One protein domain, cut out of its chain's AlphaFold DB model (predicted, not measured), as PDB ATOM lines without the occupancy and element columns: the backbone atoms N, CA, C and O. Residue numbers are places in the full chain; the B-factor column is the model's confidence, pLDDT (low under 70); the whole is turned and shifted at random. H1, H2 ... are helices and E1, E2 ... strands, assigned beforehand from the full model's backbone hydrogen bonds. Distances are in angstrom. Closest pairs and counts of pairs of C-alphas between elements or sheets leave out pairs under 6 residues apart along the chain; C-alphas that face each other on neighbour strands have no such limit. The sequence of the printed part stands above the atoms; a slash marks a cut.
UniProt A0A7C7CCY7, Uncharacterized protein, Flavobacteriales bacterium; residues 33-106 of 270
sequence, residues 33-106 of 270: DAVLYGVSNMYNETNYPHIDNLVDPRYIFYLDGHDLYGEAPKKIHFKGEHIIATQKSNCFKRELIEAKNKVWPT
ATOM      1  N   ASP A  33     129.074 -75.693  98.899       93.62
ATOM      2  CA  ASP A  33     128.860 -76.626 100.021       93.62
ATOM      3  C   ASP A  33     127.795 -77.694  99.716       93.62
ATOM      4  O   ASP A  33     127.883 -78.843 100.152       93.62
ATOM      5  N   ALA A  34     126.749 -77.305  98.986       95.56
ATOM      6  CA  ALA A  34     125.607 -78.156  98.675       95.56
ATOM      7  C   ALA A  34     124.917 -77.713  97.381       95.56
ATOM      8  O   ALA A  34     124.925 -76.538  97.014       95.56
ATOM      9  N   VAL A  35     124.246 -78.659  96.725       94.00
ATOM     10  CA  VAL A  35     123.434 -78.408  95.527       94.00
ATOM     11  C   VAL A  35     121.977 -78.708  95.851       94.00
ATOM     12  O   VAL A  35     121.660 -79.796  96.322       94.00
ATOM     13  N   LEU A  36     121.073 -77.767  95.574       93.31
ATOM     14  CA  LEU A  36     119.628 -77.971  95.675       93.31
ATOM     15  C   LEU A  36     118.991 -77.846  94.292       93.31
ATOM     16  O   LEU A  36     118.873 -76.752  93.746       93.31
ATOM     17  N   TYR A  37     118.539 -78.968  93.744       90.50
ATOM     18  CA  TYR A  37     117.809 -78.981  92.485       90.50
ATOM     19  C   TYR A  37     116.347 -78.558  92.665       90.50
ATOM     20  O   TYR A  37     115.674 -78.966  93.621       90.50
ATOM     21  N   GLY A  38     115.856 -77.778  91.697       81.00
ATOM     22  CA  GLY A  38     114.430 -77.542  91.464       81.00
ATOM     23  C   GLY A  38     113.678 -78.823  91.081       81.00
ATOM     24  O   GLY A  38     114.253 -79.911  91.095       81.00
ATOM     25  N   VAL A  39     112.377 -78.687  90.810       68.44
ATOM     26  CA  VAL A  39     111.383 -79.775  90.730       68.44
ATOM     27  C   VAL A  39     111.892 -81.012  89.980       68.44
ATOM     28  O   VAL A  39     111.792 -81.132  88.763       68.44
ATOM     29  N   SER A  40     112.369 -82.005  90.732       56.94
ATOM     30  CA  SER A  40     112.915 -83.221  90.139       56.94
ATOM     31  C   SER A  40     111.804 -84.059  89.504       56.94
ATOM     32  O   SER A  40     110.865 -84.417  90.210       56.94
ATOM     33  N   ASN A  41     111.957 -84.446  88.234       58.47
ATOM     34  CA  ASN A  41     111.080 -85.335  87.445       58.47
ATOM     35  C   ASN A  41     109.821 -84.715  86.810       58.47
ATOM     36  O   ASN A  41     109.063 -85.450  86.174       58.47
ATOM     37  N   MET A  42     109.607 -83.400  86.899       56.22
ATOM     38  CA  MET A  42     108.717 -82.717  85.953       56.22
ATOM     39  C   MET A  42     109.515 -82.310  84.703       56.22
ATOM     40  O   MET A  42     110.707 -82.033  84.783       56.22
ATOM     41  N   TYR A  43     108.873 -82.321  83.531       55.09
ATOM     42  CA  TYR A  43     109.422 -81.775  82.275       55.09
ATOM     43  C   TYR A  43     110.807 -82.294  81.829       55.09
ATOM     44  O   TYR A  43     111.550 -81.569  81.175       55.09
ATOM     45  N   ASN A  44     111.155 -83.554  82.127       56.78
ATOM     46  CA  ASN A  44     112.475 -84.145  81.835       56.78
ATOM     47  C   ASN A  44     113.659 -83.439  82.530       56.78
ATOM     48  O   ASN A  44     114.799 -83.571  82.077       56.78
ATOM     49  N   GLU A  45     113.425 -82.713  83.629       62.84
ATOM     50  CA  GLU A  45     114.510 -82.142  84.429       62.84
ATOM     51  C   GLU A  45     115.389 -83.263  85.005       62.84
ATOM     52  O   GLU A  45     114.929 -84.151  85.732       62.84
ATOM     53  N   THR A  46     116.670 -83.227  84.643       72.00
ATOM     54  CA  THR A  46     117.695 -84.186  85.062       72.00
ATOM     55  C   THR A  46     118.795 -83.458  85.817       72.00
ATOM     56  O   THR A  46     118.987 -82.254  85.657       72.00
ATOM     57  N   ASN A  47     119.507 -84.193  86.668       84.75
ATOM     58  CA  ASN A  47     120.714 -83.670  87.290       84.75
ATOM     59  C   ASN A  47     121.745 -83.305  86.219       84.75
ATOM     60  O   ASN A  47     121.822 -83.958  85.175       84.75
ATOM     61  N   TYR A  48     122.591 -82.326  86.519       88.00
ATOM     62  CA  TYR A  48     123.709 -81.953  85.668       88.00
ATOM     63  C   TYR A  48     124.996 -82.572  86.226       88.00
ATOM     64  O   TYR A  48     125.483 -82.109  87.254       88.00
ATOM     65  N   PRO A  49     125.605 -83.572  85.555       89.25
ATOM     66  CA  PRO A  49     126.775 -84.268  86.100       89.25
ATOM     67  C   PRO A  49     127.948 -83.343  86.444       89.25
ATOM     68  O   PRO A  49     128.657 -83.573  87.414       89.25
ATOM     69  N   HIS A  50     128.146 -82.272  85.670       89.62
ATOM     70  CA  HIS A  50     129.205 -81.299  85.938       89.62
ATOM     71  C   HIS A  50     128.955 -80.460  87.201       89.62
ATOM     72  O   HIS A  50     129.924 -80.019  87.802       89.62
ATOM     73  N   ILE A  51     127.693 -80.268  87.604       90.81
ATOM     74  CA  ILE A  51     127.308 -79.615  88.863       90.81
ATOM     75  C   ILE A  51     127.418 -80.608  90.018       90.81
ATOM     76  O   ILE A  51     127.956 -80.272  91.066       90.81
ATOM     77  N   ASP A  52     126.958 -81.845  89.811       91.62
ATOM     78  CA  ASP A  52     127.045 -82.909  90.817       91.62
ATOM     79  C   ASP A  52     128.505 -83.175  91.221       91.62
ATOM     80  O   ASP A  52     128.782 -83.411  92.390       91.62
ATOM     81  N   ASN A  53     129.450 -83.057  90.280       92.25
ATOM     82  CA  ASN A  53     130.887 -83.200  90.534       92.25
ATOM     83  C   ASN A  53     131.504 -82.059  91.371       92.25
ATOM     84  O   ASN A  53     132.672 -82.167  91.746       92.25
ATOM     85  N   LEU A  54     130.770 -80.972  91.639       92.06
ATOM     86  CA  LEU A  54     131.254 -79.858  92.463       92.06
ATOM     87  C   LEU A  54     131.127 -80.135  93.965       92.06
ATOM     88  O   LEU A  54     131.745 -79.428  94.755       92.06
ATOM     89  N   VAL A  55     130.333 -81.134  94.363       94.12
ATOM     90  CA  VAL A  55     130.018 -81.424  95.769       94.12
ATOM     91  C   VAL A  55     130.074 -82.922  96.062       94.12
ATOM     92  O   VAL A  55     129.967 -83.758  95.167       94.12
ATOM     93  N   ASP A  56     130.201 -83.294  97.337       92.56
ATOM     94  CA  ASP A  56     129.974 -84.685  97.747       92.56
ATOM     95  C   ASP A  56     128.513 -85.072  97.422       92.56
ATOM     96  O   ASP A  56     127.592 -84.330  97.785       92.56
ATOM     97  N   PRO A  57     128.252 -86.235  96.789       90.94
ATOM     98  CA  PRO A  57     126.898 -86.675  96.445       90.94
ATOM     99  C   PRO A  57     125.908 -86.703  97.620       90.94
ATOM    100  O   PRO A  57     124.693 -86.629  97.416       90.94
ATOM    101  N   ARG A  58     126.397 -86.806  98.864       91.75
ATOM    102  CA  ARG A  58     125.577 -86.729 100.082       91.75
ATOM    103  C   ARG A  58     124.931 -85.357 100.283       91.75
ATOM    104  O   ARG A  58     123.899 -85.307 100.955       91.75
ATOM    105  N   TYR A  59     125.485 -84.303  99.685       94.94
ATOM    106  CA  TYR A  59     125.034 -82.911  99.786       94.94
ATOM    107  C   TYR A  59     124.325 -82.416  98.517       94.94
ATOM    108  O   TYR A  59     124.168 -81.214  98.299       94.94
ATOM    109  N   ILE A  60     123.847 -83.355  97.697       94.25
ATOM    110  CA  ILE A  60     122.902 -83.087  96.616       94.25
ATOM    111  C   ILE A  60     121.483 -83.315  97.144       94.25
ATOM    112  O   ILE A  60     121.132 -84.416  97.589       94.25
ATOM    113  N   PHE A  61     120.668 -82.267  97.069       94.81
ATOM    114  CA  PHE A  61     119.295 -82.201  97.551       94.81
ATOM    115  C   PHE A  61     118.308 -81.886  96.425       94.81
ATOM    116  O   PHE A  61     118.671 -81.354  95.375       94.81
ATOM    117  N   TYR A  62     117.028 -82.172  96.668       93.06
ATOM    118  CA  TYR A  62     115.952 -81.962  95.696       93.06
ATOM    119  C   TYR A  62     114.730 -81.305  96.325       93.06
ATOM    120  O   TYR A  62     114.281 -81.718  97.396       93.06
ATOM    121  N   LEU A  63     114.125 -80.356  95.616       91.81
ATOM    122  CA  LEU A  63     112.753 -79.927  95.865       91.81
ATOM    123  C   LEU A  63     111.789 -80.816  95.073       91.81
ATOM    124  O   LEU A  63     111.855 -80.881  93.848       91.81
ATOM    125  N   ASP A  64     110.871 -81.487  95.761       89.50
ATOM    126  CA  ASP A  64     109.812 -82.285  95.139       89.50
ATOM    127  C   ASP A  64     108.455 -81.602  95.352       89.50
ATOM    128  O   ASP A  64     107.809 -81.689  96.407       89.50
ATOM    129  N   GLY A  65     108.049 -80.892  94.299       85.06
ATOM    130  CA  GLY A  65     106.797 -80.157  94.204       85.06
ATOM    131  C   GLY A  65     105.640 -80.947  93.596       85.06
ATOM    132  O   GLY A  65     104.657 -80.313  93.221       85.06
ATOM    133  N   HIS A  66     105.726 -82.279  93.463       85.75
ATOM    134  CA  HIS A  66     104.602 -83.055  92.935       85.75
ATOM    135  C   HIS A  66     103.373 -82.928  93.835       85.75
ATOM    136  O   HIS A  66     103.474 -83.048  95.066       85.75
ATOM    137  N   ASP A  67     102.224 -82.771  93.183       86.06
ATOM    138  CA  ASP A  67     100.902 -83.006  93.756       86.06
ATOM    139  C   ASP A  67     100.721 -84.479  94.164       86.06
ATOM    140  O   ASP A  67     101.618 -85.312  94.000       86.06
ATOM    141  N   LEU A  68      99.563 -84.817  94.738       89.50
ATOM    142  CA  LEU A  68      99.259 -86.202  95.112       89.50
ATOM    143  C   LEU A  68      98.967 -87.082  93.904       89.50
ATOM    144  O   LEU A  68      99.166 -88.292  93.979       89.50
ATOM    145  N   TYR A  69      98.491 -86.493  92.810       89.81
ATOM    146  CA  TYR A  69      98.038 -87.214  91.627       89.81
ATOM    147  C   TYR A  69      98.770 -86.740  90.375       89.81
ATOM    148  O   TYR A  69      99.360 -85.662  90.344       89.81
ATOM    149  N   GLY A  70      98.706 -87.565  89.333       86.69
ATOM    150  CA  GLY A  70      99.424 -87.375  88.080       86.69
ATOM    151  C   GLY A  70     100.369 -88.537  87.795       86.69
ATOM    152  O   GLY A  70     100.323 -89.588  88.446       86.69
ATOM    153  N   GLU A  71     101.238 -88.342  86.811       85.38
ATOM    154  CA  GLU A  71     102.211 -89.350  86.408       85.38
ATOM    155  C   GLU A  71     103.557 -89.130  87.087       85.38
ATOM    156  O   GLU A  71     104.145 -88.055  87.022       85.38
ATOM    157  N   ALA A  72     104.033 -90.180  87.754       87.75
ATOM    158  CA  ALA A  72     105.338 -90.235  88.390       87.75
ATOM    159  C   ALA A  72     105.791 -91.702  88.495       87.75
ATOM    160  O   ALA A  72     104.941 -92.576  88.696       87.75
ATOM    161  N   PRO A  73     107.106 -91.988  88.423       88.75
ATOM    162  CA  PRO A  73     107.622 -93.357  88.478       88.75
ATOM    163  C   PRO A  73     107.267 -94.111  89.764       88.75
ATOM    164  O   PRO A  73     106.938 -95.295  89.717       88.75
ATOM    165  N   LYS A  74     107.337 -93.446  90.926       90.69
ATOM    166  CA  LYS A  74     107.011 -94.064  92.220       90.69
ATOM    167  C   LYS A  74     105.629 -93.615  92.688       90.69
ATOM    168  O   LYS A  74     105.428 -92.435  92.971       90.69
ATOM    169  N   LYS A  75     104.706 -94.565  92.834       93.88
ATOM    170  CA  LYS A  75     103.373 -94.372  93.425       93.88
ATOM    171  C   LYS A  75     103.197 -95.332  94.609       93.88
ATOM    172  O   LYS A  75     103.809 -96.398  94.635       93.88
ATOM    173  N   ILE A  76     102.385 -94.950  95.587       94.25
ATOM    174  CA  ILE A  76     101.994 -95.778  96.741       94.25
ATOM    175  C   ILE A  76     100.470 -95.848  96.835       94.25
ATOM    176  O   ILE A  76      99.771 -94.990  96.299       94.25
ATOM    177  N   HIS A  77      99.960 -96.865  97.529       94.38
ATOM    178  CA  HIS A  77      98.547 -96.960  97.878       94.38
ATOM    179  C   HIS A  77      98.338 -96.461  99.313       94.38
ATOM    180  O   HIS A  77      98.858 -97.052 100.259       94.38
ATOM    181  N   PHE A  78      97.579 -95.382  99.484       91.81
ATOM    182  CA  PHE A  78      97.316 -94.764 100.781       91.81
ATOM    183  C   PHE A  78      95.822 -94.476 100.927       91.81
ATOM    184  O   PHE A  78      95.246 -93.745 100.129       91.81
ATOM    185  N   LYS A  79      95.190 -95.056 101.957       91.06
ATOM    186  CA  LYS A  79      93.755 -94.883 102.265       91.06
ATOM    187  C   LYS A  79      92.806 -95.112 101.069       91.06
ATOM    188  O   LYS A  79      91.807 -94.418 100.938       91.06
ATOM    189  N   GLY A  80      93.097 -96.101 100.222       91.19
ATOM    190  CA  GLY A  80      92.259 -96.424  99.057       91.19
ATOM    191  C   GLY A  80      92.597 -95.630  97.792       91.19
ATOM    192  O   GLY A  80      91.936 -95.805  96.775       91.19
ATOM    193  N   GLU A  81      93.609 -94.762  97.840       91.44
ATOM    194  CA  GLU A  81      94.023 -93.923  96.718       91.44
ATOM    195  C   GLU A  81      95.431 -94.304  96.241       91.44
ATOM    196  O   GLU A  81      96.321 -94.582  97.050       91.44
ATOM    197  N   HIS A  82      95.659 -94.270  94.926       93.44
ATOM    198  CA  HIS A  82      97.001 -94.334  94.347       93.44
ATOM    199  C   HIS A  82      97.568 -92.924  94.229       93.44
ATOM    200  O   HIS A  82      97.069 -92.117  93.445       93.44
ATOM    201  N   ILE A  83      98.620 -92.641  94.991       93.88
ATOM    202  CA  ILE A  83      99.211 -91.305  95.076       93.88
ATOM    203  C   ILE A  83     100.705 -91.326  94.768       93.88
ATOM    204  O   ILE A  83     101.390 -92.336  94.955       93.88
ATOM    205  N   ILE A  84     101.219 -90.193  94.298       92.12
ATOM    206  CA  ILE A  84     102.634 -89.991  94.003       92.12
ATOM    207  C   ILE A  84     103.439 -90.083  95.302       92.12
ATOM    208  O   ILE A  84     103.204 -89.360  96.271       92.12
ATOM    209  N   ALA A  85     104.413 -90.989  95.312       91.81
ATOM    210  CA  ALA A  85     105.314 -91.186  96.436       91.81
ATOM    211  C   ALA A  85     106.508 -90.223  96.366       91.81
ATOM    212  O   ALA A  85     106.697 -89.495  95.393       91.81
ATOM    213  N   THR A  86     107.376 -90.248  97.375       91.44
ATOM    214  CA  THR A  86     108.674 -89.570  97.286       91.44
ATOM    215  C   THR A  86     109.530 -90.181  96.176       91.44
ATOM    216  O   THR A  86     109.780 -91.392  96.178       91.44
ATOM    217  N   GLN A  87     110.018 -89.347  95.254       88.94
ATOM    218  CA  GLN A  87     110.795 -89.827  94.111       88.94
ATOM    219  C   GLN A  87     112.286 -90.024  94.423       88.94
ATOM    220  O   GLN A  87     112.884 -90.997  93.951       88.94
ATOM    221  N   LYS A  88     112.882 -89.157  95.251       88.88
ATOM    222  CA  LYS A  88     114.318 -89.161  95.590       88.88
ATOM    223  C   LYS A  88     114.552 -89.089  97.108       88.88
ATOM    224  O   LYS A  88     113.698 -88.610  97.848       88.88
ATOM    225  N   SER A  89     115.701 -89.581  97.572       90.88
ATOM    226  CA  SER A  89     116.232 -89.270  98.911       90.88
ATOM    227  C   SER A  89     116.909 -87.897  98.911       90.88
ATOM    228  O   SER A  89     117.102 -87.322  97.842       90.88
ATOM    229  N   ASN A  90     117.294 -87.388 100.084       93.75
ATOM    230  CA  ASN A  90     117.796 -86.021 100.268       93.75
ATOM    231  C   ASN A  90     116.817 -84.982  99.700       93.75
ATOM    232  O   ASN A  90     117.175 -84.114  98.910       93.75
ATOM    233  N   CYS A  91     115.537 -85.122 100.030       93.81
ATOM    234  CA  CYS A  91     114.478 -84.418  99.319       93.81
ATOM    235  C   CYS A  91     113.543 -83.667 100.263       93.81
ATOM    236  O   CYS A  91     113.139 -84.186 101.301       93.81
ATOM    237  N   PHE A  92     113.153 -82.463  99.862       95.50
ATOM    238  CA  PHE A  92     112.092 -81.685 100.477       95.50
ATOM    239  C   PHE A  92     110.791 -81.913  99.707       95.50
ATOM    240  O   PHE A  92     110.622 -81.400  98.601       95.50
ATOM    241  N   LYS A  93     109.862 -82.683 100.279       93.88
ATOM    242  CA  LYS A  93     108.596 -83.056  99.629       93.88
ATOM    243  C   LYS A  93     107.443 -82.199 100.148       93.88
ATOM    244  O   LYS A  93     107.209 -82.154 101.356       93.88
ATOM    245  N   ARG A  94     106.692 -81.559  99.241       93.31
ATOM    246  CA  ARG A  94     105.480 -80.787  99.595       93.31
ATOM    247  C   ARG A  94     104.377 -81.694 100.144       93.31
ATOM    248  O   ARG A  94     103.950 -81.573 101.290       93.31
ATOM    249  N   GLU A  95     103.949 -82.645  99.323       93.62
ATOM    250  CA  GLU A  95     102.947 -83.644  99.700       93.62
ATOM    251  C   GLU A  95     103.637 -84.877 100.312       93.62
ATOM    252  O   GLU A  95     103.756 -85.919  99.663       93.62
ATOM    253  N   LEU A  96     104.207 -84.732 101.517       95.12
ATOM    254  CA  LEU A  96     104.889 -85.825 102.223       95.12
ATOM    255  C   LEU A  96     103.894 -86.643 103.051       95.12
ATOM    256  O   LEU A  96     103.441 -86.214 104.108       95.12
ATOM    257  N   ILE A  97     103.556 -87.832 102.559       93.69
ATOM    258  CA  ILE A  97     102.515 -88.681 103.158       93.69
ATOM    259  C   ILE A  97     103.088 -89.689 104.150       93.69
ATOM    260  O   ILE A  97     102.501 -89.912 105.207       93.69
ATOM    261  N   GLU A  98     104.252 -90.255 103.841       90.69
ATOM    262  CA  GLU A  98     104.945 -91.224 104.688       90.69
ATOM    263  C   GLU A  98     106.283 -90.651 105.148       90.69
ATOM    264  O   GLU A  98     107.047 -90.123 104.336       90.69
ATOM    265  N   ALA A  99     106.589 -90.787 106.440       93.38
ATOM    266  CA  ALA A  99     107.904 -90.445 106.966       93.38
ATOM    267  C   ALA A  99     108.970 -91.332 106.310       93.38
ATOM    268  O   ALA A  99     108.843 -92.557 106.293       93.38
ATOM    269  N   LYS A 100     110.029 -90.721 105.775       93.69
ATOM    270  CA  LYS A 100     111.144 -91.437 105.149       93.69
ATOM    271  C   LYS A 100     112.464 -90.820 105.576       93.69
ATOM    272  O   LYS A 100     112.571 -89.607 105.734       93.69
ATOM    273  N   ASN A 101     113.473 -91.669 105.760       93.69
ATOM    274  CA  ASN A 101     114.818 -91.209 106.076       93.69
ATOM    275  C   ASN A 101     115.332 -90.277 104.968       93.69
ATOM    276  O   ASN A 101     115.150 -90.579 103.787       93.69
ATOM    277  N   LYS A 102     115.992 -89.178 105.353       94.62
ATOM    278  CA  LYS A 102     116.514 -88.154 104.429       94.62
ATOM    279  C   LYS A 102     115.439 -87.545 103.517       94.62
ATOM    280  O   LYS A 102     115.708 -87.207 102.364       94.62
ATOM    281  N   VAL A 103     114.206 -87.453 104.006       96.06
ATOM    282  CA  VAL A 103     113.104 -86.772 103.326       96.06
ATOM    283  C   VAL A 103     112.429 -85.860 104.333       96.06
ATOM    284  O   VAL A 103     111.978 -86.311 105.385       96.06
ATOM    285  N   TRP A 104     112.350 -84.580 104.001       96.81
ATOM    286  CA  TRP A 104     111.832 -83.549 104.888       96.81
ATOM    287  C   TRP A 104     110.576 -82.913 104.298       96.81
ATOM    288  O   TRP A 104     110.456 -82.786 103.076       96.81
ATOM    289  N   PRO A 105     109.608 -82.519 105.136       96.62
ATOM    290  CA  PRO A 105     108.437 -81.801 104.665       96.62
ATOM    291  C   PRO A 105     108.814 -80.382 104.215       96.62
ATOM    292  O   PRO A 105     109.634 -79.707 104.837       96.62
ATOM    293  N   THR A 106     108.169 -79.905 103.156       95.44
ATOM    294  CA  THR A 106     108.174 -78.490 102.756       95.44
ATOM    295  C   THR A 106     106.770 -78.069 102.333       95.44
ATOM    296  O   THR A 106     105.830 -78.842 102.499       95.44
TER     297      THR A 106
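This is residues 33 to 106 of the 270 residues of an uncharacterized protein of Flavobacteriales bacterium (UniProt A0A7C7CCY7). With little regular structure, this elongated model has a small sheet of four parallel strands, order E1 E2 E5 E6, between short helix H1 at one end and the hairpin E3 and E4 at the other. Of 74 printed residues, 26 are in named elements, mostly strand, in chain order E1 H1 E2 E3 E4 E5 E6. It is compact, radius of gyration of the C-alphas 12.9 A, spanning 43 by 25 by 16 A.

E1, residues 35 to 37, begins at C-alpha (123.434, -78.408, 95.527). E2, residues 60 to 64, is 13.2 A long. E5 is residues 91 to 93; E6, residues 103 to 105, ends at C-alpha (108.437, -81.801, 104.665). H1 is residues 49 to 52. E3, residues 75 to 78, is 9.5 A long and E4, residues 81 to 84, 9.8 A.

Within hydrogen-bond range are N 61 and O 35 of E2 and E1, 2.8 A, N 92 and O 62 of E5 and E2, 2.8 A, and N 104 and O 91 of E6 and E5, 2.8 A. E1, H1, E2 form a strand-helix-strand unit, parallel neighbours joined through a helix, with a right-handed crossover. H1, too short for an O i to N i+4 pair, is only just not on the sheet, with 4 pairs of C-alphas within 10 A. In the antiparallel hairpin E3 and E4, N 76 and O 83 are 2.9 A apart.

The farthest C-alphas, Leu 54 and Gly 80, are 42.9 A apart. The printed part has no cut. The link E1 to H1 is long; its residues 39 to 45 have pLDDT under 70.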